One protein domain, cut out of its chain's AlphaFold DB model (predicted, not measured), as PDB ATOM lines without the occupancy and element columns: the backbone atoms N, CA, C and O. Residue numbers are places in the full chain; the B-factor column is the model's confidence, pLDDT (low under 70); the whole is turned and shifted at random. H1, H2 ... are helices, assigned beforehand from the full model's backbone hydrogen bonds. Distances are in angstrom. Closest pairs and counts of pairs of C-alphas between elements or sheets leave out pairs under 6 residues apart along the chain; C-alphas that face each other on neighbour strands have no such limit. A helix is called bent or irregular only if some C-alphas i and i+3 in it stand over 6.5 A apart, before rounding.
ATOM      1  N   PHE A 109      16.138  34.209 -37.406       92.75
ATOM      2  CA  PHE A 109      15.961  34.384 -38.847       92.75
ATOM      3  C   PHE A 109      16.787  33.391 -39.657       92.75
ATOM      4  O   PHE A 109      17.958  33.144 -39.379       92.75
ATOM      5  N   SER A 110      16.192  32.876 -40.731       94.44
ATOM      6  CA  SER A 110      16.955  32.208 -41.787       94.44
ATOM      7  C   SER A 110      17.659  33.225 -42.698       94.44
ATOM      8  O   SER A 110      17.210  34.362 -42.837       94.44
ATOM      9  N   LYS A 111      18.703  32.800 -43.428       93.56
ATOM     10  CA  LYS A 111      19.396  33.657 -44.418       93.56
ATOM     11  C   LYS A 111      18.446  34.270 -45.459       93.56
ATOM     12  O   LYS A 111      18.649  35.400 -45.887       93.56
ATOM     13  N   LYS A 112      17.405  33.534 -45.871       93.25
ATOM     14  CA  LYS A 112      16.379  34.034 -46.806       93.25
ATOM     15  C   LYS A 112      15.516  35.133 -46.179       93.25
ATOM     16  O   LYS A 112      15.100  36.048 -46.877       93.25
ATOM     17  N   GLU A 113      15.237  35.033 -44.882       93.62
ATOM     18  CA  GLU A 113      14.436  36.022 -44.156       93.62
ATOM     19  C   GLU A 113      15.222  37.300 -43.887       93.62
ATOM     20  O   GLU A 113      14.661  38.369 -44.077       93.62
ATOM     21  N   ILE A 114      16.515  37.194 -43.564       94.19
ATOM     22  CA  ILE A 114      17.407  38.357 -43.427       94.19
ATOM     23  C   ILE A 114      17.407  39.178 -44.722       94.19
ATOM     24  O   ILE A 114      17.075  40.356 -44.695       94.19
ATOM     25  N   LYS A 115      17.629  38.530 -45.874       94.44
ATOM     26  CA  LYS A 115      17.577  39.203 -47.184       94.44
ATOM     27  C   LYS A 115      16.228  39.872 -47.466       94.44
ATOM     28  O   LYS A 115      16.175  40.925 -48.092       94.44
ATOM     29  N   LEU A 116      15.123  39.252 -47.043       91.50
ATOM     30  CA  LEU A 116      13.787  39.826 -47.223       91.50
ATOM     31  C   LEU A 116      13.576  41.056 -46.332       91.50
ATOM     32  O   LEU A 116      12.963  42.023 -46.780       91.50
ATOM     33  N   ILE A 117      14.079  41.024 -45.096       94.12
ATOM     34  CA  ILE A 117      14.050  42.165 -44.173       94.12
ATOM     35  C   ILE A 117      14.874  43.314 -44.751       94.12
ATOM     36  O   ILE A 117      14.346  44.412 -44.881       94.12
ATOM     37  N   GLU A 118      16.117  43.053 -45.163       93.38
ATOM     38  CA  GLU A 118      17.006  44.050 -45.779       93.38
ATOM     39  C   GLU A 118      16.343  44.708 -46.992       93.38
ATOM     40  O   GLU A 118      16.213  45.926 -47.029       93.38
ATOM     41  N   LYS A 119      15.786  43.906 -47.908       91.81
ATOM     42  CA  LYS A 119      15.040  44.416 -49.066       91.81
ATOM     43  C   LYS A 119      13.813  45.244 -48.674       91.81
ATOM     44  O   LYS A 119      13.463  46.193 -49.360       91.81
ATOM     45  N   THR A 120      13.115  44.875 -47.601       88.25
ATOM     46  CA  THR A 120      11.946  45.642 -47.133       88.25
ATOM     47  C   THR A 120      12.378  46.974 -46.525       88.25
ATOM     48  O   THR A 120      11.679  47.967 -46.684       88.25
ATOM     49  N   LYS A 121      13.549  47.014 -45.881       90.81
ATOM     50  CA  LYS A 121      14.117  48.237 -45.310       90.81
ATOM     51  C   LYS A 121      14.591  49.249 -46.358       90.81
ATOM     52  O   LYS A 121      14.729  50.422 -46.032       90.81
ATOM     53  N   GLU A 122      14.807  48.825 -47.603       88.38
ATOM     54  CA  GLU A 122      15.068  49.740 -48.725       88.38
ATOM     55  C   GLU A 122      13.855  50.646 -49.022       88.38
ATOM     56  O   GLU A 122      14.025  51.754 -49.534       88.38
ATOM     57  N   ASP A 123      12.634  50.220 -48.666       81.62
ATOM     58  CA  ASP A 123      11.432  51.051 -48.763       81.62
ATOM     59  C   ASP A 123      11.310  51.976 -47.544       81.62
ATOM     60  O   ASP A 123      10.639  51.693 -46.547       81.62
ATOM     61  N   THR A 124      11.998  53.112 -47.637       79.38
ATOM     62  CA  THR A 124      12.052  54.133 -46.581       79.38
ATOM     63  C   THR A 124      10.681  54.707 -46.214       79.38
ATOM     64  O   THR A 124      10.471  55.076 -45.059       79.38
ATOM     65  N   LEU A 125       9.730  54.745 -47.153       71.44
ATOM     66  CA  LEU A 125       8.385  55.283 -46.927       71.44
ATOM     67  C   LEU A 125       7.524  54.289 -46.150       71.44
ATOM     68  O   LEU A 125       6.838  54.668 -45.201       71.44
ATOM     69  N   PHE A 126       7.608  53.010 -46.510       79.06
ATOM     70  CA  PHE A 126       6.976  51.947 -45.742       79.06
ATOM     71  C   PHE A 126       7.537  51.872 -44.319       79.06
ATOM     72  O   PHE A 126       6.769  51.804 -43.360       79.06
ATOM     73  N   LEU A 127       8.861  51.955 -44.153       83.56
ATOM     74  CA  LEU A 127       9.480  51.982 -42.826       83.56
ATOM     75  C   LEU A 127       9.035  53.184 -41.989       83.56
ATOM     76  O   LEU A 127       8.758  53.015 -40.802       83.56
ATOM     77  N   ALA A 128       8.958  54.374 -42.587       74.69
ATOM     78  CA  ALA A 128       8.469  55.564 -41.901       74.69
ATOM     79  C   ALA A 128       7.022  55.369 -41.430       74.69
ATOM     80  O   ALA A 128       6.718  55.630 -40.271       74.69
ATOM     81  N   ASN A 129       6.157  54.812 -42.281       77.38
ATOM     82  CA  ASN A 129       4.783  54.509 -41.898       77.38
ATOM     83  C   ASN A 129       4.684  53.448 -40.790       77.38
ATOM     84  O   ASN A 129       3.887  53.608 -39.869       77.38
ATOM     85  N   LEU A 130       5.505  52.392 -40.837       87.88
ATOM     86  CA  LEU A 130       5.560  51.420 -39.746       87.88
ATOM     87  C   LEU A 130       5.999  52.075 -38.440       87.88
ATOM     88  O   LEU A 130       5.412  51.793 -37.399       87.88
ATOM     89  N   LYS A 131       7.007  52.948 -38.497       86.06
ATOM     90  CA  LYS A 131       7.498  53.662 -37.322       86.06
ATOM     91  C   LYS A 131       6.420  54.547 -36.707       86.06
ATOM     92  O   LYS A 131       6.179  54.516 -35.504       86.06
ATOM     93  N   ASP A 132       5.742  55.289 -37.564       76.81
ATOM     94  CA  ASP A 132       4.638  56.167 -37.216       76.81
ATOM     95  C   ASP A 132       3.455  55.423 -36.585       76.81
ATOM     96  O   ASP A 132       2.849  55.899 -35.624       76.81
ATOM     97  N   LEU A 133       3.106  54.256 -37.132       79.94
ATOM     98  CA  LEU A 133       1.971  53.476 -36.657       79.94
ATOM     99  C   LEU A 133       2.300  52.613 -35.446       79.94
ATOM    100  O   LEU A 133       1.407  52.397 -34.635       79.94
ATOM    101  N   PHE A 134       3.516  52.085 -35.322       91.75
ATOM    102  CA  PHE A 134       3.827  51.004 -34.381       91.75
ATOM    103  C   PHE A 134       4.996  51.306 -33.433       91.75
ATOM    104  O   PHE A 134       5.371  50.429 -32.652       91.75
ATOM    105  N   GLY A 135       5.557  52.519 -33.470       89.00
ATOM    106  CA  GLY A 135       6.825  52.831 -32.804       89.00
ATOM    107  C   GLY A 135       7.995  52.173 -33.535       89.00
ATOM    108  O   GLY A 135       7.852  51.771 -34.682       89.00
ATOM    109  N   ASP A 136       9.160  52.026 -32.904       91.50
ATOM    110  CA  ASP A 136      10.329  51.457 -33.586       91.50
ATOM    111  C   ASP A 136      10.091  49.977 -33.978       91.50
ATOM    112  O   ASP A 136       9.966  49.110 -33.105       91.50
ATOM    113  N   PRO A 137       9.988  49.648 -35.283       92.75
ATOM    114  CA  PRO A 137       9.621  48.307 -35.710       92.75
ATOM    115  C   PRO A 137      10.839  47.381 -35.665       92.75
ATOM    116  O   PRO A 137      11.860  47.636 -36.307       92.75
ATOM    117  N   SER A 138      10.727  46.262 -34.946       94.00
ATOM    118  CA  SER A 138      11.783  45.240 -34.935       94.00
ATOM    119  C   SER A 138      11.869  44.485 -36.268       94.00
ATOM    120  O   SER A 138      10.888  44.354 -37.000       94.00
ATOM    121  N   ASP A 139      13.016  43.868 -36.558       95.00
ATOM    122  CA  ASP A 139      13.189  43.006 -37.743       95.00
ATOM    123  C   ASP A 139      12.180  41.852 -37.783       95.00
ATOM    124  O   ASP A 139      11.713  41.438 -38.846       95.00
ATOM    125  N   SER A 140      11.798  41.362 -36.602       94.62
ATOM    126  CA  SER A 140      10.780  40.323 -36.459       94.62
ATOM    127  C   SER A 140       9.391  40.843 -36.821       94.62
ATOM    128  O   SER A 140       8.636  40.140 -37.495       94.62
ATOM    129  N   PHE A 141       9.073  42.076 -36.421       95.38
ATOM    130  CA  PHE A 141       7.834  42.756 -36.784       95.38
ATOM    131  C   PHE A 141       7.771  43.039 -38.290       95.38
ATOM    132  O   PHE A 141       6.809  42.638 -38.942       95.38
ATOM    133  N   ILE A 142       8.829  43.619 -38.869       94.75
ATOM    134  CA  ILE A 142       8.929  43.883 -40.315       94.75
ATOM    135  C   ILE A 142       8.714  42.589 -41.105       94.75
ATOM    136  O   ILE A 142       7.919  42.554 -42.044       94.75
ATOM    137  N   LEU A 143       9.372  41.495 -40.705       93.88
ATOM    138  CA  LEU A 143       9.197  40.198 -41.351       93.88
ATOM    139  C   LEU A 143       7.762  39.675 -41.220       93.88
ATOM    140  O   LEU A 143       7.221  39.124 -42.183       93.88
ATOM    141  N   TYR A 144       7.147  39.815 -40.045       92.56
ATOM    142  CA  TYR A 144       5.770  39.386 -39.818       92.56
ATOM    143  C   TYR A 144       4.801  40.137 -40.737       92.56
ATOM    144  O   TYR A 144       4.049  39.508 -41.484       92.56
ATOM    145  N   VAL A 145       4.883  41.464 -40.761       92.38
ATOM    146  CA  VAL A 145       4.059  42.326 -41.613       92.38
ATOM    147  C   VAL A 145       4.298  42.017 -43.098       92.38
ATOM    148  O   VAL A 145       3.350  41.799 -43.846       92.38
ATOM    149  N   ARG A 146       5.561  41.883 -43.529       90.25
ATOM    150  CA  ARG A 146       5.924  41.642 -44.938       90.25
ATOM    151  C   ARG A 146       5.490  40.285 -45.479       90.25
ATOM    152  O   ARG A 146       5.233  40.153 -46.679       90.25
ATOM    153  N   LYS A 147       5.522  39.255 -44.632       88.69
ATOM    154  CA  LYS A 147       5.424  37.850 -45.056       88.69
ATOM    155  C   LYS A 147       4.242  37.129 -44.432       88.69
ATOM    156  O   LYS A 147       3.545  36.410 -45.136       88.69
ATOM    157  N   LYS A 148       4.038  37.258 -43.121       86.69
ATOM    158  CA  LYS A 148       3.038  36.476 -42.381       86.69
ATOM    159  C   LYS A 148       1.636  37.047 -42.497       86.69
ATOM    160  O   LYS A 148       0.725  36.271 -42.749       86.69
ATOM    161  N   MET A 149       1.461  38.363 -42.426       85.88
ATOM    162  CA  MET A 149       0.141  38.971 -42.638       85.88
ATOM    163  C   MET A 149      -0.446  38.659 -44.027       85.88
ATOM    164  O   MET A 149      -1.552  38.120 -44.075       85.88
ATOM    165  N   PRO A 150       0.283  38.860 -45.143       82.62
ATOM    166  CA  PRO A 150      -0.182  38.440 -46.466       82.62
ATOM    167  C   PRO A 150      -0.501  36.940 -46.572       82.62
ATOM    168  O   PRO A 150      -1.464  36.557 -47.229       82.62
ATOM    169  N   GLN A 151       0.278  36.076 -45.905       81.88
ATOM    170  CA  GLN A 151       0.006  34.633 -45.850       81.88
ATOM    171  C   GLN A 151      -1.276  34.306 -45.078       81.88
ATOM    172  O   GLN A 151      -2.016  33.420 -45.495       81.88
ATOM    173  N   ASN A 152      -1.542  35.006 -43.975       78.62
ATOM    174  CA  ASN A 152      -2.756  34.824 -43.182       78.62
ATOM    175  C   ASN A 152      -3.999  35.270 -43.960       78.62
ATOM    176  O   ASN A 152      -5.002  34.563 -43.947       78.62
ATOM    177  N   LEU A 153      -3.907  36.387 -44.688       75.19
ATOM    178  CA  LEU A 153      -4.950  36.834 -45.615       75.19
ATOM    179  C   LEU A 153      -5.201  35.801 -46.710       75.19
ATOM    180  O   LEU A 153      -6.343  35.414 -46.931       75.19
ATOM    181  N   TYR A 154      -4.136  35.293 -47.335       73.62
ATOM    182  CA  TYR A 154      -4.250  34.219 -48.318       73.62
ATOM    183  C   TYR A 154      -4.973  33.006 -47.746       73.62
ATOM    184  O   TYR A 154      -5.963  32.572 -48.320       73.62
ATOM    185  N   LYS A 155      -4.538  32.521 -46.578       71.25
ATOM    186  CA  LYS A 155      -5.158  31.384 -45.896       71.25
ATOM    187  C   LYS A 155      -6.649  31.622 -45.637       71.25
ATOM    188  O   LYS A 155      -7.460  30.741 -45.889       71.25
ATOM    189  N   TYR A 156      -7.012  32.812 -45.160       73.00
ATOM    190  CA  TYR A 156      -8.404  33.179 -44.918       73.00
ATOM    191  C   TYR A 156      -9.255  33.081 -46.192       73.00
ATOM    192  O   TYR A 156     -10.254  32.361 -46.202       73.00
ATOM    193  N   PHE A 157      -8.834  33.739 -47.274       68.19
ATOM    194  CA  PHE A 157      -9.605  33.745 -48.516       68.19
ATOM    195  C   PHE A 157      -9.648  32.365 -49.184       68.19
ATOM    196  O   PHE A 157     -10.710  31.946 -49.633       68.19
ATOM    197  N   THR A 158      -8.543  31.614 -49.210       63.88
ATOM    198  CA  THR A 158      -8.499  30.334 -49.934       63.88
ATOM    199  C   THR A 158      -9.046  29.145 -49.152       63.88
ATOM    200  O   THR A 158      -9.589  28.232 -49.766       63.88
ATOM    201  N   GLU A 159      -8.878  29.115 -47.824       64.81
ATOM    202  CA  GLU A 159      -9.237  27.951 -46.996       64.81
ATOM    203  C   GLU A 159     -10.541  28.144 -46.213       64.81
ATOM    204  O   GLU A 159     -11.279  27.182 -46.042       64.81
ATOM    205  N   TYR A 160     -10.847  29.361 -45.742       58.19
ATOM    206  CA  TYR A 160     -12.003  29.599 -44.864       58.19
ATOM    207  C   TYR A 160     -13.208  30.194 -45.593       58.19
ATOM    208  O   TYR A 160     -14.335  29.773 -45.350       58.19
ATOM    209  N   PHE A 161     -12.990  31.155 -46.492       55.94
ATOM    210  CA  PHE A 161     -14.079  31.798 -47.237       55.94
ATOM    211  C   PHE A 161     -14.708  30.852 -48.280       55.94
ATOM    212  O   PHE A 161     -15.921  30.835 -48.472       55.94
ATOM    213  N   ASN A 162     -13.883  29.977 -48.859       49.91
ATOM    214  CA  ASN A 162     -14.255  28.947 -49.836       49.91
ATOM    215  C   ASN A 162     -15.204  27.859 -49.276       49.91
ATOM    216  O   ASN A 162     -15.772  27.081 -50.034       49.91
ATOM    217  N   LEU A 163     -15.373  27.776 -47.949       43.97
ATOM    218  CA  LEU A 163     -16.210  26.755 -47.304       43.97
ATOM    219  C   LEU A 163     -17.707  27.096 -47.280       43.97
ATOM    220  O   LEU A 163     -18.508  26.189 -47.068       43.97
ATOM    221  N   TYR A 164     -18.099  28.363 -47.473       42.66
ATOM    222  CA  TYR A 164     -19.480  28.792 -47.194       42.66
ATOM    223  C   TYR A 164     -20.222  29.471 -48.342       42.66
ATOM    224  O   TYR A 164     -21.445  29.585 -48.268       42.66
ATOM    225  N   SER A 165     -19.554  29.884 -49.418       46.00
ATOM    226  CA  SER A 165     -20.252  30.469 -50.563       46.00
ATOM    227  C   SER A 165     -19.330  30.596 -51.772       46.00
ATOM    228  O   SER A 165     -18.241  31.144 -51.628       46.00
ATOM    229  N   PHE A 166     -19.847  30.197 -52.938       40.84
ATOM    230  CA  PHE A 166     -19.344  30.418 -54.304       40.84
ATOM    231  C   PHE A 166     -18.515  29.300 -54.948       40.84
ATOM    232  O   PHE A 166     -17.785  28.554 -54.301       40.84
ATOM    233  N   ASN A 167     -18.703  29.172 -56.267       43.25
ATOM    234  CA  ASN A 167     -17.962  28.255 -57.121       43.25
ATOM    235  C   ASN A 167     -16.477  28.622 -57.069       43.25
ATOM    236  O   ASN A 167     -16.118  29.799 -57.063       43.25
ATOM    237  N   SER A 168     -15.608  27.613 -57.090       46.69
ATOM    238  CA  SER A 168     -14.154  27.767 -56.994       46.69
ATOM    239  C   SER A 168     -13.556  28.775 -57.985       46.69
ATOM    240  O   SER A 168     -12.490  29.300 -57.700       46.69
ATOM    241  N   GLU A 169     -14.232  29.072 -59.102       48.31
ATOM    242  CA  GLU A 169     -13.837  30.059 -60.120       48.31
ATOM    243  C   GLU A 169     -13.842  31.525 -59.626       48.31
ATOM    244  O   GLU A 169     -13.008  32.314 -60.071       48.31
ATOM    245  N   ASP A 170     -14.682  31.898 -58.653       45.94
ATOM    246  CA  ASP A 170     -14.811  33.293 -58.188       45.94
ATOM    247  C   ASP A 170     -13.652  33.739 -57.275       45.94
ATOM    248  O   ASP A 170     -13.274  34.911 -57.254       45.94
ATOM    249  N   LEU A 171     -12.998  32.801 -56.581       46.38
ATOM    250  CA  LEU A 171     -11.779  33.057 -55.796       46.38
ATOM    251  C   LEU A 171     -10.535  33.311 -56.660       46.38
ATOM    252  O   LEU A 171      -9.531  33.821 -56.155       46.38
ATOM    253  N   TYR A 172     -10.599  33.000 -57.959       49.12
ATOM    254  CA  TYR A 172      -9.587  33.410 -58.935       49.12
ATOM    255  C   TYR A 172      -9.756  34.874 -59.366       49.12
ATOM    256  O   TYR A 172      -8.862  35.427 -60.013       49.12
ATOM    257  N   ASN A 173     -10.862  35.529 -58.991       51.41
ATOM    258  CA  ASN A 173     -11.110  36.918 -59.330       51.41
ATOM    259  C   ASN A 173     -10.486  37.856 -58.289       51.41
ATOM    260  O   ASN A 173     -11.066  38.186 -57.255       51.41
ATOM    261  N   ILE A 174      -9.267  38.304 -58.583       50.50
ATOM    262  CA  ILE A 174      -8.513  39.234 -57.741       50.50
ATOM    263  C   ILE A 174      -9.258  40.544 -57.473       50.50
ATOM    264  O   ILE A 174      -9.055  41.150 -56.421       50.50
ATOM    265  N   ASP A 175     -10.146  40.940 -58.388       49.31
ATOM    266  CA  ASP A 175     -10.972  42.131 -58.238       49.31
ATOM    267  C   ASP A 175     -11.956  41.977 -57.070       49.31
ATOM    268  O   ASP A 175     -12.266  42.974 -56.435       49.31
ATOM    269  N   HIS A 440      -1.297  39.876 -53.123       64.38
ATOM    270  CA  HIS A 440      -1.466  39.694 -54.557       64.38
ATOM    271  C   HIS A 440      -0.207  39.096 -55.217       64.38
ATOM    272  O   HIS A 440      -0.312  38.168 -56.023       64.38
ATOM    273  N   ASP A 441       0.995  39.554 -54.852       69.50
ATOM    274  CA  ASP A 441       2.253  38.964 -55.338       69.50
ATOM    275  C   ASP A 441       2.387  37.480 -54.955       69.50
ATOM    276  O   ASP A 441       2.764  36.641 -55.781       69.50
ATOM    277  N   LEU A 442       2.055  37.136 -53.703       68.12
ATOM    278  CA  LEU A 442       2.052  35.748 -53.233       68.12
ATOM    279  C   LEU A 442       1.045  34.900 -54.012       68.12
ATOM    280  O   LEU A 442       1.385  33.791 -54.429       68.12
ATOM    281  N   PHE A 443      -0.155  35.431 -54.232       64.12
ATOM    282  CA  PHE A 443      -1.213  34.779 -54.990       64.12
ATOM    283  C   PHE A 443      -0.760  34.475 -56.428       64.12
ATOM    284  O   PHE A 443      -0.775  33.316 -56.841       64.12
ATOM    285  N   LYS A 444      -0.228  35.475 -57.147       63.00
ATOM    286  CA  LYS A 444       0.293  35.305 -58.516       63.00
ATOM    287  C   LYS A 444       1.402  34.264 -58.614       63.00
ATOM    288  O   LYS A 444       1.364  33.425 -59.508       63.00
ATOM    289  N   SER A 445       2.361  34.292 -57.688       63.53
ATOM    290  CA  SER A 445       3.492  33.353 -57.696       63.53
ATOM    291  C   SER A 445       3.071  31.891 -57.509       63.53
ATOM    292  O   SER A 445       3.742  30.986 -57.999       63.53
ATOM    293  N   LYS A 446       1.962  31.646 -56.800       59.31
ATOM    294  CA  LYS A 446       1.422  30.299 -56.601       59.31
ATOM    295  C   LYS A 446       0.625  29.811 -57.807       59.31
ATOM    296  O   LYS A 446       0.718  28.632 -58.120       59.31
ATOM    297  N   ILE A 447      -0.085  30.703 -58.498       50.25
ATOM    298  CA  ILE A 447      -0.799  30.379 -59.743       50.25
ATOM    299  C   ILE A 447       0.183  30.027 -60.862       50.25
ATOM    300  O   ILE A 447       0.042  28.989 -61.494       50.25
ATOM    301  N   SER A 448       1.251  30.809 -61.042       50.94
ATOM    302  CA  SER A 448       2.259  30.529 -62.077       50.94
ATOM    303  C   SER A 448       2.978  29.183 -61.912       50.94
ATOM    304  O   SER A 448       3.543  28.677 -62.877       50.94
TER     305      SER A 448
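This is residues 109 to 175 and 440 to 448 of the 453 residues of an uncharacterized protein of Candidatus Lokiarchaeota archaeon (UniProt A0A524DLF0). One long, bent helix, H3, makes the length of a loose, angular model: H1 crosses its first arm, H3a, and H2 lies near that same arm, about perpendicular to H1. At the far end of the second arm, H3b, residues 164 to 175 fold back with no named element, and the short H4, printed after a cut, comes near H3b with few contacts. The printed part has 76 residues, with four named helices in the order H1, H2, H3, H4 and no named strand; the class is all helix. The whole is loose, with a radius of gyration of the C-alphas of 15.4 A, and elongated, spanning 43 by 27 by 20 A.

H3, residues 139 to 163, was assigned as one helix by its hydrogen bonds but is bent: C-alphas 146 and 149 are 6.8 A apart. Its arm H3a, residues 139 to 146, measures 10.3 A and begins at C-alpha 139 (13.189, 43.006, -37.743). Its arm H3b, residues 149 to 163, measures 20.9 A and ends at C-alpha 163 (-16.210, 26.755, -47.304). H1, residues 111 to 121, is 15.5 A long and begins at C-alpha 111 (19.396, 33.657, -44.418). H2, residues 124 to 134, is 15.0 A long, and H4, residues 440 to 447, is 10.7 A long.

The lines of H3a and H3b stand at a steep tilt of 40 degrees. H1 touches H3a, about perpendicular at 77 degrees; the closest C-alphas are those of Ile 117 and Leu 143, 5.9 A apart. H2 and H3a are near each other, with 6 pairs of C-alphas within 10 A. H1 and H2 are close but not clearly touching, their closest C-alphas, those of Lys 121 and Leu 127, being 6.5 A apart, and stand about perpendicular at 88 degrees. H4 and H3b only just touch, with 3 pairs of C-alphas within 8 A, and H3b does so with residues 150 to 154 alone; the closest C-alphas are those of Tyr 154 and Phe 443, 7.4 A apart. These two run the same way at a steep tilt of 58 degrees. H4 is apart from H1, H2 and H3a. In H1, H2, H3a and H4 every O i to N i+4 pair is within hydrogen-bond range; in H3b 8 of 11 are.

The two C-alphas farthest apart are those of Asp 136 and Asn 167, at 43.5 A. Residues 176 to 439 are not printed, and C-alphas 175 and 440 are 10.5 A apart across the cut. The links H1 to H2 and H2 to H3 are tight. The mean pLDDT of the printed part is 74.9; residues 157 to 175 and 440 to 448 are under 70.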